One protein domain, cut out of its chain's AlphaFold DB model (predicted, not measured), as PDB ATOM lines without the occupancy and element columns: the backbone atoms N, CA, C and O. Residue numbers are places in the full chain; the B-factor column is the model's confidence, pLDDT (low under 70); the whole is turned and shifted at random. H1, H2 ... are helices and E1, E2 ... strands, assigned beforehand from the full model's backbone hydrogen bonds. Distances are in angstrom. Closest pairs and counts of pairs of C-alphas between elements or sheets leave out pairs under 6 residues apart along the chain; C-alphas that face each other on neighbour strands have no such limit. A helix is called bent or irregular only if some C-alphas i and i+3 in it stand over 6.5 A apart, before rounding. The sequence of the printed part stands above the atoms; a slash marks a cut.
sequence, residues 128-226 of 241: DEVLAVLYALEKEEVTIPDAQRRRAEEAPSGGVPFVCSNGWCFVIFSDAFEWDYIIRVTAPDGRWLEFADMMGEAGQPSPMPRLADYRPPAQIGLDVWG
ATOM      1  N   ASP A 128      80.233 -57.987 345.161       96.56
ATOM      2  CA  ASP A 128      81.474 -58.770 345.111       96.56
ATOM      3  C   ASP A 128      81.739 -59.361 343.722       96.56
ATOM      4  O   ASP A 128      82.887 -59.378 343.279       96.56
ATOM      5  N   GLU A 129      80.701 -59.816 343.013       95.94
ATOM      6  CA  GLU A 129      80.850 -60.330 341.646       95.94
ATOM      7  C   GLU A 129      81.353 -59.244 340.690       95.94
ATOM      8  O   GLU A 129      82.236 -59.504 339.873       95.94
ATOM      9  N   VAL A 130      80.827 -58.021 340.811       95.56
ATOM     10  CA  VAL A 130      81.236 -56.898 339.959       95.56
ATOM     11  C   VAL A 130      82.665 -56.462 340.288       95.56
ATOM     12  O   VAL A 130      83.498 -56.353 339.386       95.56
ATOM     13  N   LEU A 131      82.977 -56.263 341.573       95.50
ATOM     14  CA  LEU A 131      84.315 -55.862 342.022       95.50
ATOM     15  C   LEU A 131      85.380 -56.896 341.653       95.50
ATOM     16  O   LEU A 131      86.477 -56.519 341.253       95.50
ATOM     17  N   ALA A 132      85.065 -58.192 341.730       96.56
ATOM     18  CA  ALA A 132      85.998 -59.243 341.338       96.56
ATOM     19  C   ALA A 132      86.462 -59.091 339.882       96.56
ATOM     20  O   ALA A 132      87.644 -59.275 339.596       96.56
ATOM     21  N   VAL A 133      85.562 -58.717 338.968       95.81
ATOM     22  CA  VAL A 133      85.910 -58.518 337.553       95.81
ATOM     23  C   VAL A 133      86.664 -57.212 337.333       95.81
ATOM     24  O   VAL A 133      87.617 -57.195 336.559       95.81
ATOM     25  N   LEU A 134      86.296 -56.140 338.040       93.69
ATOM     26  CA  LEU A 134      87.040 -54.877 338.005       93.69
ATOM     27  C   LEU A 134      88.492 -55.070 338.472       93.69
ATOM     28  O   LEU A 134      89.422 -54.660 337.783       93.69
ATOM     29  N   TYR A 135      88.708 -55.799 339.566       94.56
ATOM     30  CA  TYR A 135      90.054 -56.122 340.045       94.56
ATOM     31  C   TYR A 135      90.797 -57.113 339.143       94.56
ATOM     32  O   TYR A 135      92.024 -57.075 339.070       94.56
ATOM     33  N   ALA A 136      90.093 -58.005 338.447       94.25
ATOM     34  CA  ALA A 136      90.712 -58.875 337.450       94.25
ATOM     35  C   ALA A 136      91.175 -58.085 336.211       94.25
ATOM     36  O   ALA A 136      92.213 -58.414 335.639       94.25
ATOM     37  N   LEU A 137      90.448 -57.029 335.822       91.50
ATOM     38  CA  LEU A 137      90.878 -56.084 334.784       91.50
ATOM     39  C   LEU A 137      92.136 -55.315 335.211       91.50
ATOM     40  O   LEU A 137      93.078 -55.217 334.432       91.50
ATOM     41  N   GLU A 138      92.186 -54.832 336.456       90.44
ATOM     42  CA  GLU A 138      93.375 -54.165 337.022       90.44
ATOM     43  C   GLU A 138      94.624 -55.058 337.029       90.44
ATOM     44  O   GLU A 138      95.743 -54.566 336.904       90.44
ATOM     45  N   LYS A 139      94.437 -56.371 337.186       91.69
ATOM     46  CA  LYS A 139      95.514 -57.371 337.204       91.69
ATOM     47  C   LYS A 139      95.825 -57.970 335.832       91.69
ATOM     48  O   LYS A 139      96.631 -58.892 335.760       91.69
ATOM     49  N   GLU A 140      95.165 -57.500 334.774       91.00
ATOM     50  CA  GLU A 140      95.264 -58.039 333.409       91.00
ATOM     51  C   GLU A 140      94.856 -59.527 333.276       91.00
ATOM     52  O   GLU A 140      95.130 -60.178 332.266       91.00
ATOM     53  N   GLU A 141      94.152 -60.080 334.267       94.62
ATOM     54  CA  GLU A 141      93.579 -61.435 334.227       94.62
ATOM     55  C   GLU A 141      92.350 -61.486 333.303       94.62
ATOM     56  O   GLU A 141      92.053 -62.504 332.670       94.62
ATOM     57  N   VAL A 142      91.644 -60.359 333.209       93.00
ATOM     58  CA  VAL A 142      90.577 -60.086 332.247       93.00
ATOM     59  C   VAL A 142      91.013 -58.883 331.419       93.00
ATOM     60  O   VAL A 142      91.648 -57.970 331.934       93.00
ATOM     61  N   THR A 143      90.692 -58.863 330.127       91.19
ATOM     62  CA  THR A 143      91.142 -57.796 329.222       91.19
ATOM     63  C   THR A 143      89.996 -57.241 328.393       91.19
ATOM     64  O   THR A 143      89.011 -57.928 328.124       91.19
ATOM     65  N   ILE A 144      90.131 -55.986 327.964       86.75
ATOM     66  CA  ILE A 144      89.268 -55.372 326.954       86.75
ATOM     67  C   ILE A 144      90.053 -55.325 325.633       86.75
ATOM     68  O   ILE A 144      91.174 -54.800 325.614       86.75
ATOM     69  N   PRO A 145      89.499 -55.865 324.527       83.75
ATOM     70  CA  PRO A 145      90.109 -55.790 323.204       83.75
ATOM     71  C   PRO A 145      90.487 -54.359 322.804       83.75
ATOM     72  O   PRO A 145      89.652 -53.458 322.877       83.75
ATOM     73  N   ASP A 146      91.701 -54.163 322.285       79.25
ATOM     74  CA  ASP A 146      92.248 -52.842 321.918       79.25
ATOM     75  C   ASP A 146      91.354 -52.050 320.955       79.25
ATOM     76  O   ASP A 146      91.274 -50.825 321.014       79.25
ATOM     77  N   ALA A 147      90.617 -52.751 320.086       75.69
ATOM     78  CA  ALA A 147      89.661 -52.141 319.164       75.69
ATOM     79  C   ALA A 147      88.526 -51.370 319.870       75.69
ATOM     80  O   ALA A 147      87.913 -50.504 319.249       75.69
ATOM     81  N   GLN A 148      88.237 -51.676 321.140       75.50
ATOM     82  CA  GLN A 148      87.233 -50.979 321.946       75.50
ATOM     83  C   GLN A 148      87.815 -49.773 322.699       75.50
ATOM     84  O   GLN A 148      87.071 -48.841 322.979       75.50
ATOM     85  N   ARG A 149      89.132 -49.731 322.954       70.88
ATOM     86  CA  ARG A 149      89.775 -48.653 323.732       70.88
ATOM     87  C   ARG A 149      89.704 -47.294 323.026       70.88
ATOM     88  O   ARG A 149      89.393 -46.295 323.654       70.88
ATOM     89  N   ARG A 150      89.856 -47.265 321.696       61.72
ATOM     90  CA  ARG A 150      89.717 -46.030 320.889       61.72
ATOM     91  C   ARG A 150      88.296 -45.462 320.829       61.72
ATOM     92  O   ARG A 150      88.123 -44.295 320.507       61.72
ATOM     93  N   ARG A 151      87.270 -46.262 321.145       61.00
ATOM     94  CA  ARG A 151      85.873 -45.791 321.113       61.00
ATOM     95  C   ARG A 151      85.583 -44.762 322.197       61.00
ATOM     96  O   ARG A 151      84.729 -43.912 321.991       61.00
ATOM     97  N   ALA A 152      86.275 -44.851 323.328       59.72
ATOM     98  CA  ALA A 152      86.142 -43.912 324.431       59.72
ATOM     99  C   ALA A 152      86.609 -42.498 324.052       59.72
ATOM    100  O   ALA A 152      85.907 -41.534 324.336       59.72
ATOM    101  N   GLU A 153      87.742 -42.392 323.352       60.66
ATOM    102  CA  GLU A 153      88.301 -41.121 322.863       60.66
ATOM    103  C   GLU A 153      87.426 -40.469 321.777       60.66
ATOM    104  O   GLU A 153      87.384 -39.249 321.638       60.66
ATOM    105  N   GLU A 154      86.723 -41.287 320.989       62.78
ATOM    106  CA  GLU A 154      85.868 -40.847 319.880       62.78
ATOM    107  C   GLU A 154      84.408 -40.585 320.304       62.78
ATOM    108  O   GLU A 154      83.612 -40.087 319.500       62.78
ATOM    109  N   ALA A 155      84.034 -40.912 321.549       61.94
ATOM    110  CA  ALA A 155      82.680 -40.749 322.068       61.94
ATOM    111  C   ALA A 155      82.487 -39.339 322.664       61.94
ATOM    112  O   ALA A 155      83.061 -39.025 323.703       61.94
ATOM    113  N   PRO A 156      81.646 -38.477 322.061       57.28
ATOM    114  CA  PRO A 156      81.510 -37.084 322.490       57.28
ATOM    115  C   PRO A 156      80.795 -36.914 323.841       57.28
ATOM    116  O   PRO A 156      80.888 -35.846 324.436       57.28
ATOM    117  N   SER A 157      80.010 -37.908 324.275       70.69
ATOM    118  CA  SER A 157      79.458 -38.097 325.632       70.69
ATOM    119  C   SER A 157      78.412 -39.222 325.625       70.69
ATOM    120  O   SER A 157      77.722 -39.429 324.622       70.69
ATOM    121  N   GLY A 158      78.264 -39.942 326.738       75.44
ATOM    122  CA  GLY A 158      77.257 -40.987 326.934       75.44
ATOM    123  C   GLY A 158      77.831 -42.322 327.409       75.44
ATOM    124  O   GLY A 158      78.975 -42.417 327.844       75.44
ATOM    125  N   GLY A 159      77.003 -43.367 327.352       81.00
ATOM    126  CA  GLY A 159      77.401 -44.720 327.733       81.00
ATOM    127  C   GLY A 159      78.269 -45.386 326.673       81.00
ATOM    128  O   GLY A 159      77.790 -45.671 325.579       81.00
ATOM    129  N   VAL A 160      79.522 -45.674 327.016       81.50
ATOM    130  CA  VAL A 160      80.469 -46.413 326.183       81.50
ATOM    131  C   VAL A 160      80.490 -47.871 326.640       81.50
ATOM    132  O   VAL A 160      80.843 -48.145 327.791       81.50
ATOM    133  N   PRO A 161      80.084 -48.822 325.785       84.69
ATOM    134  CA  PRO A 161      80.064 -50.222 326.157       84.69
ATOM    135  C   PRO A 161      81.410 -50.906 325.881       84.69
ATOM    136  O   PRO A 161      82.015 -50.738 324.821       84.69
ATOM    137  N   PHE A 162      81.830 -51.748 326.820       86.38
ATOM    138  CA  PHE A 162      83.055 -52.533 326.784       86.38
ATOM    139  C   PHE A 162      82.750 -53.997 327.067       86.38
ATOM    140  O   PHE A 162      82.205 -54.331 328.117       86.38
ATOM    141  N   VAL A 163      83.142 -54.875 326.149       88.62
ATOM    142  CA  VAL A 163      83.054 -56.329 326.312       88.62
ATOM    143  C   VAL A 163      84.423 -56.881 326.690       88.62
ATOM    144  O   VAL A 163      85.379 -56.765 325.920       88.62
ATOM    145  N   CYS A 164      84.494 -57.493 327.866       91.88
ATOM    146  CA  CYS A 164      85.665 -58.142 328.431       91.88
ATOM    147  C   CYS A 164      85.931 -59.515 327.791       91.88
ATOM    148  O   CYS A 164      85.027 -60.179 327.281       91.88
ATOM    149  N   SER A 165      87.174 -59.990 327.886       91.00
ATOM    150  CA  SER A 165      87.637 -61.275 327.338       91.00
ATOM    151  C   SER A 165      86.901 -62.500 327.889       91.00
ATOM    152  O   SER A 165      86.841 -63.533 327.226       91.00
ATOM    153  N   ASN A 166      86.312 -62.385 329.079       90.62
ATOM    154  CA  ASN A 166      85.522 -63.427 329.732       90.62
ATOM    155  C   ASN A 166      84.001 -63.274 329.510       90.62
ATOM    156  O   ASN A 166      83.223 -63.982 330.146       90.62
ATOM    157  N   GLY A 167      83.571 -62.354 328.639       87.38
ATOM    158  CA  GLY A 167      82.168 -62.143 328.274       87.38
ATOM    159  C   GLY A 167      81.393 -61.175 329.171       87.38
ATOM    160  O   GLY A 167      80.220 -60.928 328.898       87.38
ATOM    161  N   TRP A 168      82.014 -60.621 330.217       92.50
ATOM    162  CA  TRP A 168      81.411 -59.521 330.972       92.50
ATOM    163  C   TRP A 168      81.303 -58.272 330.102       92.50
ATOM    164  O   TRP A 168      82.135 -58.032 329.231       92.50
ATOM    165  N   CYS A 169      80.276 -57.471 330.344       90.88
ATOM    166  CA  CYS A 169      80.051 -56.225 329.638       90.88
ATOM    167  C   CYS A 169      79.825 -55.094 330.635       90.88
ATOM    168  O   CYS A 169      78.968 -55.204 331.508       90.88
ATOM    169  N   PHE A 170      80.533 -53.987 330.453       90.56
ATOM    170  CA  PHE A 170      80.356 -52.761 331.223       90.56
ATOM    171  C   PHE A 170      79.956 -51.633 330.287       90.56
ATOM    172  O   PHE A 170      80.567 -51.458 329.240       90.56
ATOM    173  N   VAL A 171      78.950 -50.856 330.663       87.88
ATOM    174  CA  VAL A 171      78.625 -49.586 330.016       87.88
ATOM    175  C   VAL A 171      79.074 -48.491 330.963       87.88
ATOM    176  O   VAL A 171      78.515 -48.348 332.048       87.88
ATOM    177  N   ILE A 172      80.103 -47.754 330.571       86.00
ATOM    178  CA  ILE A 172      80.703 -46.691 331.377       86.00
ATOM    179  C   ILE A 172      80.220 -45.348 330.845       86.00
ATOM    180  O   ILE A 172      80.241 -45.127 329.638       86.00
ATOM    181  N   PHE A 173      79.790 -44.446 331.724       83.62
ATOM    182  CA  PHE A 173      79.515 -43.072 331.325       83.62
ATOM    183  C   PHE A 173      80.833 -42.332 331.078       83.62
ATOM    184  O   PHE A 173      81.705 -42.315 331.946       83.62
ATOM    185  N   SER A 174      80.949 -41.725 329.899       75.56
ATOM    186  CA  SER A 174      82.034 -40.820 329.525       75.56
ATOM    187  C   SER A 174      81.452 -39.472 329.120       75.56
ATOM    188  O   SER A 174      80.439 -39.407 328.420       75.56
ATOM    189  N   ASP A 175      82.105 -38.389 329.520       72.00
ATOM    190  CA  ASP A 175      81.832 -37.019 329.079       72.00
ATOM    191  C   ASP A 175      82.916 -36.481 328.123       72.00
ATOM    192  O   ASP A 175      83.058 -35.269 327.960       72.00
ATOM    193  N   ALA A 176      83.648 -37.394 327.471       63.47
ATOM    194  CA  ALA A 176      84.815 -37.166 326.611       63.47
ATOM    195  C   ALA A 176      86.124 -36.805 327.336       63.47
ATOM    196  O   ALA A 176      87.157 -36.688 326.674       63.47
ATOM    197  N   PHE A 177      86.120 -36.676 328.667       62.28
ATOM    198  CA  PHE A 177      87.334 -36.373 329.424       62.28
ATOM    199  C   PHE A 177      87.646 -37.402 330.500       62.28
ATOM    200  O   PHE A 177      88.827 -37.644 330.729       62.28
ATOM    201  N   GLU A 178      86.645 -38.034 331.118       66.75
ATOM    202  CA  GLU A 178      86.895 -38.870 332.294       66.75
ATOM    203  C   GLU A 178      86.016 -40.129 332.379       66.75
ATOM    204  O   GLU A 178      84.876 -40.167 331.913       66.75
ATOM    205  N   TRP A 179      86.550 -41.174 333.020       72.06
ATOM    206  CA  TRP A 179      85.734 -42.243 333.597       72.06
ATOM    207  C   TRP A 179      84.974 -41.683 334.806       72.06
ATOM    208  O   TRP A 179      85.608 -41.316 335.795       72.06
ATOM    209  N   ASP A 180      83.638 -41.639 334.755       72.56
ATOM    210  CA  ASP A 180      82.834 -41.104 335.867       72.56
ATOM    211  C   ASP A 180      82.166 -42.221 336.690       72.56
ATOM    212  O   ASP A 180      82.422 -42.365 337.888       72.56
ATOM    213  N   TYR A 181      81.333 -43.054 336.051       83.69
ATOM    214  CA  TYR A 181      80.631 -44.161 336.713       83.69
ATOM    215  C   TYR A 181      80.170 -45.260 335.743       83.69
ATOM    216  O   TYR A 181      80.069 -45.074 334.528       83.69
ATOM    217  N   ILE A 182      79.838 -46.425 336.305       89.44
ATOM    218  CA  ILE A 182      79.238 -47.551 335.581       89.44
ATOM    219  C   ILE A 182      77.736 -47.284 335.426       89.44
ATOM    220  O   ILE A 182      77.005 -47.226 336.413       89.44
ATOM    221  N   ILE A 183      77.261 -47.146 334.189       88.56
ATOM    222  CA  ILE A 183      75.826 -47.075 333.871       88.56
ATOM    223  C   ILE A 183      75.203 -48.452 334.046       88.56
ATOM    224  O   ILE A 183      74.141 -48.585 334.644       88.56
ATOM    225  N   ARG A 184      75.873 -49.481 333.522       89.00
ATOM    226  CA  ARG A 184      75.358 -50.845 333.510       89.00
ATOM    227  C   ARG A 184      76.486 -51.863 333.540       89.00
ATOM    228  O   ARG A 184      77.524 -51.659 332.915       89.00
ATOM    229  N   VAL A 185      76.252 -52.992 334.195       91.50
ATOM    230  CA  VAL A 185      77.098 -54.185 334.092       91.50
ATOM    231  C   VAL A 185      76.241 -55.403 333.762       91.50
ATOM    232  O   VAL A 185      75.184 -55.592 334.357       91.50
ATOM    233  N   THR A 186      76.695 -56.225 332.818       89.31
ATOM    234  CA  THR A 186      76.064 -57.485 332.410       89.31
ATOM    235  C   THR A 186      77.087 -58.617 332.508       89.31
ATOM    236  O   THR A 186      78.179 -58.527 331.946       89.31
ATOM    237  N   ALA A 187      76.727 -59.698 333.190       89.88
ATOM    238  CA  ALA A 187      77.524 -60.911 333.292       89.88
ATOM    239  C   ALA A 187      77.299 -61.854 332.089       89.88
ATOM    240  O   ALA A 187      76.261 -61.779 331.425       89.88
ATOM    241  N   PRO A 188      78.226 -62.797 331.823       85.56
ATOM    242  CA  PRO A 188      78.126 -63.735 330.700       85.56
ATOM    243  C   PRO A 188      76.871 -64.618 330.723       85.56
ATOM    244  O   PRO A 188      76.431 -65.103 329.684       85.56
ATOM    245  N   ASP A 189      76.296 -64.836 331.906       82.25
ATOM    246  CA  ASP A 189      75.066 -65.604 332.111       82.25
ATOM    247  C   ASP A 189      73.781 -64.777 331.903       82.25
ATOM    248  O   ASP A 189      72.676 -65.314 331.986       82.25
ATOM    249  N   GLY A 190      73.913 -63.481 331.601       77.50
ATOM    250  CA  GLY A 190      72.814 -62.566 331.295       77.50
ATOM    251  C   GLY A 190      72.235 -61.840 332.500       77.50
ATOM    252  O   GLY A 190      71.289 -61.070 332.338       77.50
ATOM    253  N   ARG A 191      72.786 -62.045 333.701       86.69
ATOM    254  CA  ARG A 191      72.456 -61.212 334.865       86.69
ATOM    255  C   ARG A 191      73.031 -59.813 334.681       86.69
ATOM    256  O   ARG A 191      74.109 -59.664 334.117       86.69
ATOM    257  N   TRP A 192      72.336 -58.786 335.158       86.50
ATOM    258  CA  TRP A 192      72.791 -57.403 335.014       86.50
ATOM    259  C   TRP A 192      72.373 -56.515 336.188       86.50
ATOM    260  O   TRP A 192      71.481 -56.874 336.960       86.50
ATOM    261  N   LEU A 193      73.046 -55.370 336.309       89.62
ATOM    262  CA  LEU A 193      72.715 -54.249 337.192       89.62
ATOM    263  C   LEU A 193      72.733 -52.953 336.389       89.62
ATOM    264  O   LEU A 193      73.609 -52.767 335.541       89.62
ATOM    265  N   GLU A 194      71.810 -52.052 336.699       88.88
ATOM    266  CA  GLU A 194      71.829 -50.662 336.232       88.88
ATOM    267  C   GLU A 194      72.325 -49.729 337.340       88.88
ATOM    268  O   GLU A 194      72.370 -50.091 338.516       88.88
ATOM    269  N   PHE A 195      72.662 -48.496 336.974       88.25
ATOM    270  CA  PHE A 195      73.136 -47.463 337.893       88.25
ATOM    271  C   PHE A 195      72.251 -47.320 339.134       88.25
ATOM    272  O   PHE A 195      72.754 -47.253 340.250       88.25
ATOM    273  N   ALA A 196      70.927 -47.342 338.956       87.56
ATOM    274  CA  ALA A 196      69.981 -47.255 340.066       87.56
ATOM    275  C   ALA A 196      70.095 -48.439 341.047       87.56
ATOM    276  O   ALA A 196      69.908 -48.254 342.248       87.56
ATOM    277  N   ASP A 197      70.442 -49.633 340.561       88.19
ATOM    278  CA  ASP A 197      70.655 -50.814 341.404       88.19
ATOM    279  C   ASP A 197      71.961 -50.732 342.192       88.19
ATOM    280  O   ASP A 197      72.045 -51.269 343.294       88.19
ATOM    281  N   MET A 198      72.974 -50.088 341.610       89.81
ATOM    282  CA  MET A 198      74.300 -49.941 342.207       89.81
ATOM    283  C   MET A 198      74.341 -48.785 343.208       89.81
ATOM    284  O   MET A 198      74.905 -48.938 344.283       89.81
ATOM    285  N   MET A 199      73.725 -47.648 342.879       89.19
ATOM    286  CA  MET A 199      73.829 -46.407 343.657       89.19
ATOM    287  C   MET A 199      72.665 -46.183 344.621       89.19
ATOM    288  O   MET A 199      72.829 -45.481 345.618       89.19
ATOM    289  N   GLY A 200      71.502 -46.782 344.354       87.88
ATOM    290  CA  GLY A 200      70.293 -46.564 345.142       87.88
ATOM    291  C   GLY A 200      69.673 -45.178 344.943       87.88
ATOM    292  O   GLY A 200      69.964 -44.454 343.990       87.88
ATOM    293  N   GLU A 201      68.761 -44.818 345.844       86.88
ATOM    294  CA  GLU A 201      68.055 -43.538 345.804       86.88
ATOM    295  C   GLU A 201      68.895 -42.402 346.400       86.88
ATOM    296  O   GLU A 201      69.583 -42.562 347.411       86.88
ATOM    297  N   ALA A 202      68.790 -41.208 345.812       83.56
ATOM    298  CA  ALA A 202      69.487 -40.029 346.310       83.56
ATOM    299  C   ALA A 202      69.118 -39.732 347.776       83.56
ATOM    300  O   ALA A 202      67.944 -39.606 348.127       83.56
ATOM    301  N   GLY A 203      70.136 -39.580 348.627       85.12
ATOM    302  CA  GLY A 203      69.963 -39.325 350.060       85.12
ATOM    303  C   GLY A 203      69.820 -40.581 350.926       85.12
ATOM    304  O   GLY A 203      69.692 -40.448 352.143       85.12
ATOM    305  N   GLN A 204      69.879 -41.780 350.341       88.69
ATOM    306  CA  GLN A 204      69.984 -43.045 351.070       88.69
ATOM    307  C   GLN A 204      71.396 -43.640 350.932       88.69
ATOM    308  O   GLN A 204      72.111 -43.312 349.984       88.69
ATOM    309  N   PRO A 205      71.832 -44.501 351.873       88.62
ATOM    310  CA  PRO A 205      73.055 -45.272 351.695       88.62
ATOM    311  C   PRO A 205      72.973 -46.134 350.434       88.62
ATOM    312  O   PRO A 205      71.958 -46.794 350.201       88.62
ATOM    313  N   SER A 206      74.057 -46.151 349.658       91.06
ATOM    314  CA  SER A 206      74.151 -47.008 348.479       91.06
ATOM    315  C   SER A 206      74.003 -48.490 348.871       91.06
ATOM    316  O   SER A 206      74.608 -48.919 349.861       91.06
ATOM    317  N   PRO A 207      73.241 -49.294 348.105       92.50
ATOM    318  CA  PRO A 207      73.178 -50.743 348.283       92.50
ATOM    319  C   PRO A 207      74.507 -51.434 347.937       92.50
ATOM    320  O   PRO A 207      74.749 -52.542 348.413       92.50
ATOM    321  N   MET A 208      75.363 -50.788 347.136       94.75
ATOM    322  CA  MET A 208      76.703 -51.253 346.772       94.75
ATOM    323  C   MET A 208      77.728 -50.147 347.079       94.75
ATOM    324  O   MET A 208      78.172 -49.437 346.171       94.75
ATOM    325  N   PRO A 209      78.077 -49.932 348.362       93.25
ATOM    326  CA  PRO A 209      78.911 -48.806 348.777       93.25
ATOM    327  C   PRO A 209      80.350 -48.879 348.248       93.25
ATOM    328  O   PRO A 209      80.894 -47.868 347.819       93.25
ATOM    329  N   ARG A 210      80.967 -50.065 348.211       94.12
ATOM    330  CA  ARG A 210      82.331 -50.228 347.683       94.12
ATOM    331  C   ARG A 210      82.372 -50.000 346.179       94.12
ATOM    332  O   ARG A 210      83.347 -49.450 345.686       94.12
ATOM    333  N   LEU A 211      81.335 -50.421 345.456       91.56
ATOM    334  CA  LEU A 211      81.232 -50.169 344.020       91.56
ATOM    335  C   LEU A 211      80.923 -48.697 343.723       91.56
ATOM    336  O   LEU A 211      81.487 -48.140 342.788       91.56
ATOM    337  N   ALA A 212      80.085 -48.047 344.536       88.06
ATOM    338  CA  ALA A 212      79.803 -46.615 344.422       88.06
ATOM    339  C   ALA A 212      81.066 -45.753 344.618       88.06
ATOM    340  O   ALA A 212      81.281 -44.769 343.899       88.06
ATOM    341  N   ASP A 213      81.929 -46.165 345.547       87.75
ATOM    342  CA  ASP A 213      83.195 -45.495 345.854       87.75
ATOM    343  C   ASP A 213      84.367 -45.983 344.984       87.75
ATOM    344  O   ASP A 213      85.460 -45.419 345.043       87.75
ATOM    345  N   TYR A 214      84.164 -47.004 344.147       87.94
ATOM    346  CA  TYR A 214      85.221 -47.541 343.297       87.94
ATOM    347  C   TYR A 214      85.675 -46.494 342.280       87.94
ATOM    348  O   TYR A 214      84.875 -45.945 341.518       87.94
ATOM    349  N   ARG A 215      86.980 -46.237 342.248       84.56
ATOM    350  CA  ARG A 215      87.643 -45.439 341.219       84.56
ATOM    351  C   ARG A 215      88.846 -46.235 340.714       84.56
ATOM    352  O   ARG A 215      89.700 -46.573 341.537       84.56
ATOM    353  N   PRO A 216      88.930 -46.557 339.408       82.62
ATOM    354  CA  PRO A 216      90.120 -47.208 338.884       82.62
ATOM    355  C   PRO A 216      91.312 -46.243 339.004       82.62
ATOM    356  O   PRO A 216      91.133 -45.035 338.812       82.62
ATOM    357  N   PRO A 217      92.538 -46.732 339.267       82.94
ATOM    358  CA  PRO A 217      93.735 -45.897 339.175       82.94
ATOM    359  C   PRO A 217      93.818 -45.204 337.808       82.94
ATOM    360  O   PRO A 217      93.477 -45.822 336.803       82.94
ATOM    361  N   ALA A 218      94.310 -43.963 337.728       79.00
ATOM    362  CA  ALA A 218      94.282 -43.178 336.481       79.00
ATOM    363  C   ALA A 218      94.902 -43.903 335.270       79.00
ATOM    364  O   ALA A 218      94.327 -43.895 334.181       79.00
ATOM    365  N   GLN A 219      96.028 -44.591 335.486       77.94
ATOM    366  CA  GLN A 219      96.692 -45.393 334.457       77.94
ATOM    367  C   GLN A 219      95.838 -46.593 334.021       77.94
ATOM    368  O   GLN A 219      95.753 -46.873 332.834       77.94
ATOM    369  N   ILE A 220      95.139 -47.254 334.952       81.50
ATOM    370  CA  ILE A 220      94.188 -48.328 334.630       81.50
ATOM    371  C   ILE A 220      92.975 -47.770 333.885       81.50
ATOM    372  O   ILE A 220      92.522 -48.383 332.923       81.50
ATOM    373  N   GLY A 221      92.460 -46.610 334.302       78.12
ATOM    374  CA  GLY A 221      91.437 -45.859 333.574       78.12
ATOM    375  C   GLY A 221      91.791 -45.770 332.091       78.12
ATOM    376  O   GLY A 221      91.022 -46.206 331.231       78.12
ATOM    377  N   LEU A 222      93.007 -45.298 331.813       76.38
ATOM    378  CA  LEU A 222      93.486 -45.106 330.453       76.38
ATOM    379  C   LEU A 222      93.744 -46.438 329.739       76.38
ATOM    380  O   LEU A 222      93.237 -46.660 328.642       76.38
ATOM    381  N   ASP A 223      94.494 -47.342 330.361       78.38
ATOM    382  CA  ASP A 223      94.969 -48.559 329.705       78.38
ATOM    383  C   ASP A 223      93.845 -49.563 329.458       78.38
ATOM    384  O   ASP A 223      93.832 -50.223 328.417       78.38
ATOM    385  N   VAL A 224      92.894 -49.682 330.384       79.69
ATOM    386  CA  VAL A 224      91.792 -50.648 330.299       79.69
ATOM    387  C   VAL A 224      90.590 -50.045 329.581       79.69
ATOM    388  O   VAL A 224      90.061 -50.660 328.653       79.69
ATOM    389  N   TRP A 225      90.164 -48.849 329.987       78.31
ATOM    390  CA  TRP A 225      88.914 -48.247 329.515       78.31
ATOM    391  C   TRP A 225      89.114 -47.247 328.375       78.31
ATOM    392  O   TRP A 225      88.139 -46.875 327.729       78.31
ATOM    393  N   GLY A 226      90.349 -46.819 328.093       72.81
ATOM    394  CA  GLY A 226      90.610 -45.768 327.104       72.81
ATOM    395  C   GLY A 226      90.098 -44.392 327.538       72.81
ATOM    396  O   GLY A 226      89.854 -43.538 326.693       72.81
TER     397      GLY A 226
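What this domain is: This is residues 128 to 226 of the 241 residues of the protein "VOC domain-containing protein" of Myxococcus fulvus (UniProt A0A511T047). A strongly twisted sheet of four antiparallel strands forms the core, with short helices set round it: H2 beside the E1 edge, H5 slanting over E2, and the small H3 following E4 with no residue between them, with H4 next to H3. H1, the longest helix, crosses near one end of the strands and only grazes the sheet. The printed part has 99 residues with five named helices and four named strands, in the order H1 H2 E1 E2 E3 E4 H3 H4 H5; the sheet runs E1 E2 E3 E4, and the class is mixed, helices and strands. It is compact, with a radius of gyration of the C-alphas of 13.0 A and spans of 38 by 29 by 24 A.

Where its parts are: In the sheet, E1 is residues 158 to 163, 16.4 A from first to last C-alpha; E2 is residues 169 to 174, 15.5 A; E3 is residues 179 to 186, 18.1 A, and bends by 58 degrees at residue 183; E4 is residues 192 to 194, 6.9 A. H1, residues 128 to 138, is 15.1 A long and begins at C-alpha 128 (81.474, -58.770, 345.111). H2, residues 146 to 154, is 13.7 A long; it is neither bent nor irregular, but only just: C-alphas 147 and 150 are 6.4 A apart. H3 is residues 195 to 199, 5.9 A; H4 is residues 209 to 212, 5.0 A. H5, residues 218 to 225, is 10.2 A long and ends at C-alpha 225 (88.914, -48.247, 329.515).

How they stand to each other: The strands form a meander, each the antiparallel neighbour of the one before. Across E1 and E2, N 160 and O 172 are within hydrogen-bond range at 2.8 A; across E2 and E3, N 171 and O 184 at 2.8 A; across E3 and E4, N 193 and O 185 at 2.9 A. H2 is on the sheet at a height of 9.3 A, over E1 and along it at 3 degrees on the local plane. H5 is on the sheet at a height of 9.5 A, only just over E2, on which 3 of its C-alphas fall. H3 lies on the opposite face from H5, over none of the strands. H2 and H5 touch at Arg 149 and Trp 225, their closest C-alphas, 5.9 A apart, at a steep tilt of 66 degrees, opposite ways. H1 and H5 only just touch, with 3 pairs of C-alphas within 8 A, the closest Glu 138 and Ile 220 at 6.4 A. H3 and H4 touch, their closest C-alphas being Met 199 and Ala 212, 6.0 A apart. Every O i to N i+4 pair is within hydrogen-bond range in H3 and H5; in H1 6 of 7 are, in H2 1 of 5, beside 5 of 6 O i to N i+3 pairs, and H4 is too short for such a pair.

The domain as a whole: The two C-alphas farthest apart are those of Ala 147 and Gly 203, 38.8 A. The printed part has no cut and no long link. Its mean pLDDT is 83.8; residues 150 to 156 and 176 to 178 are under 70.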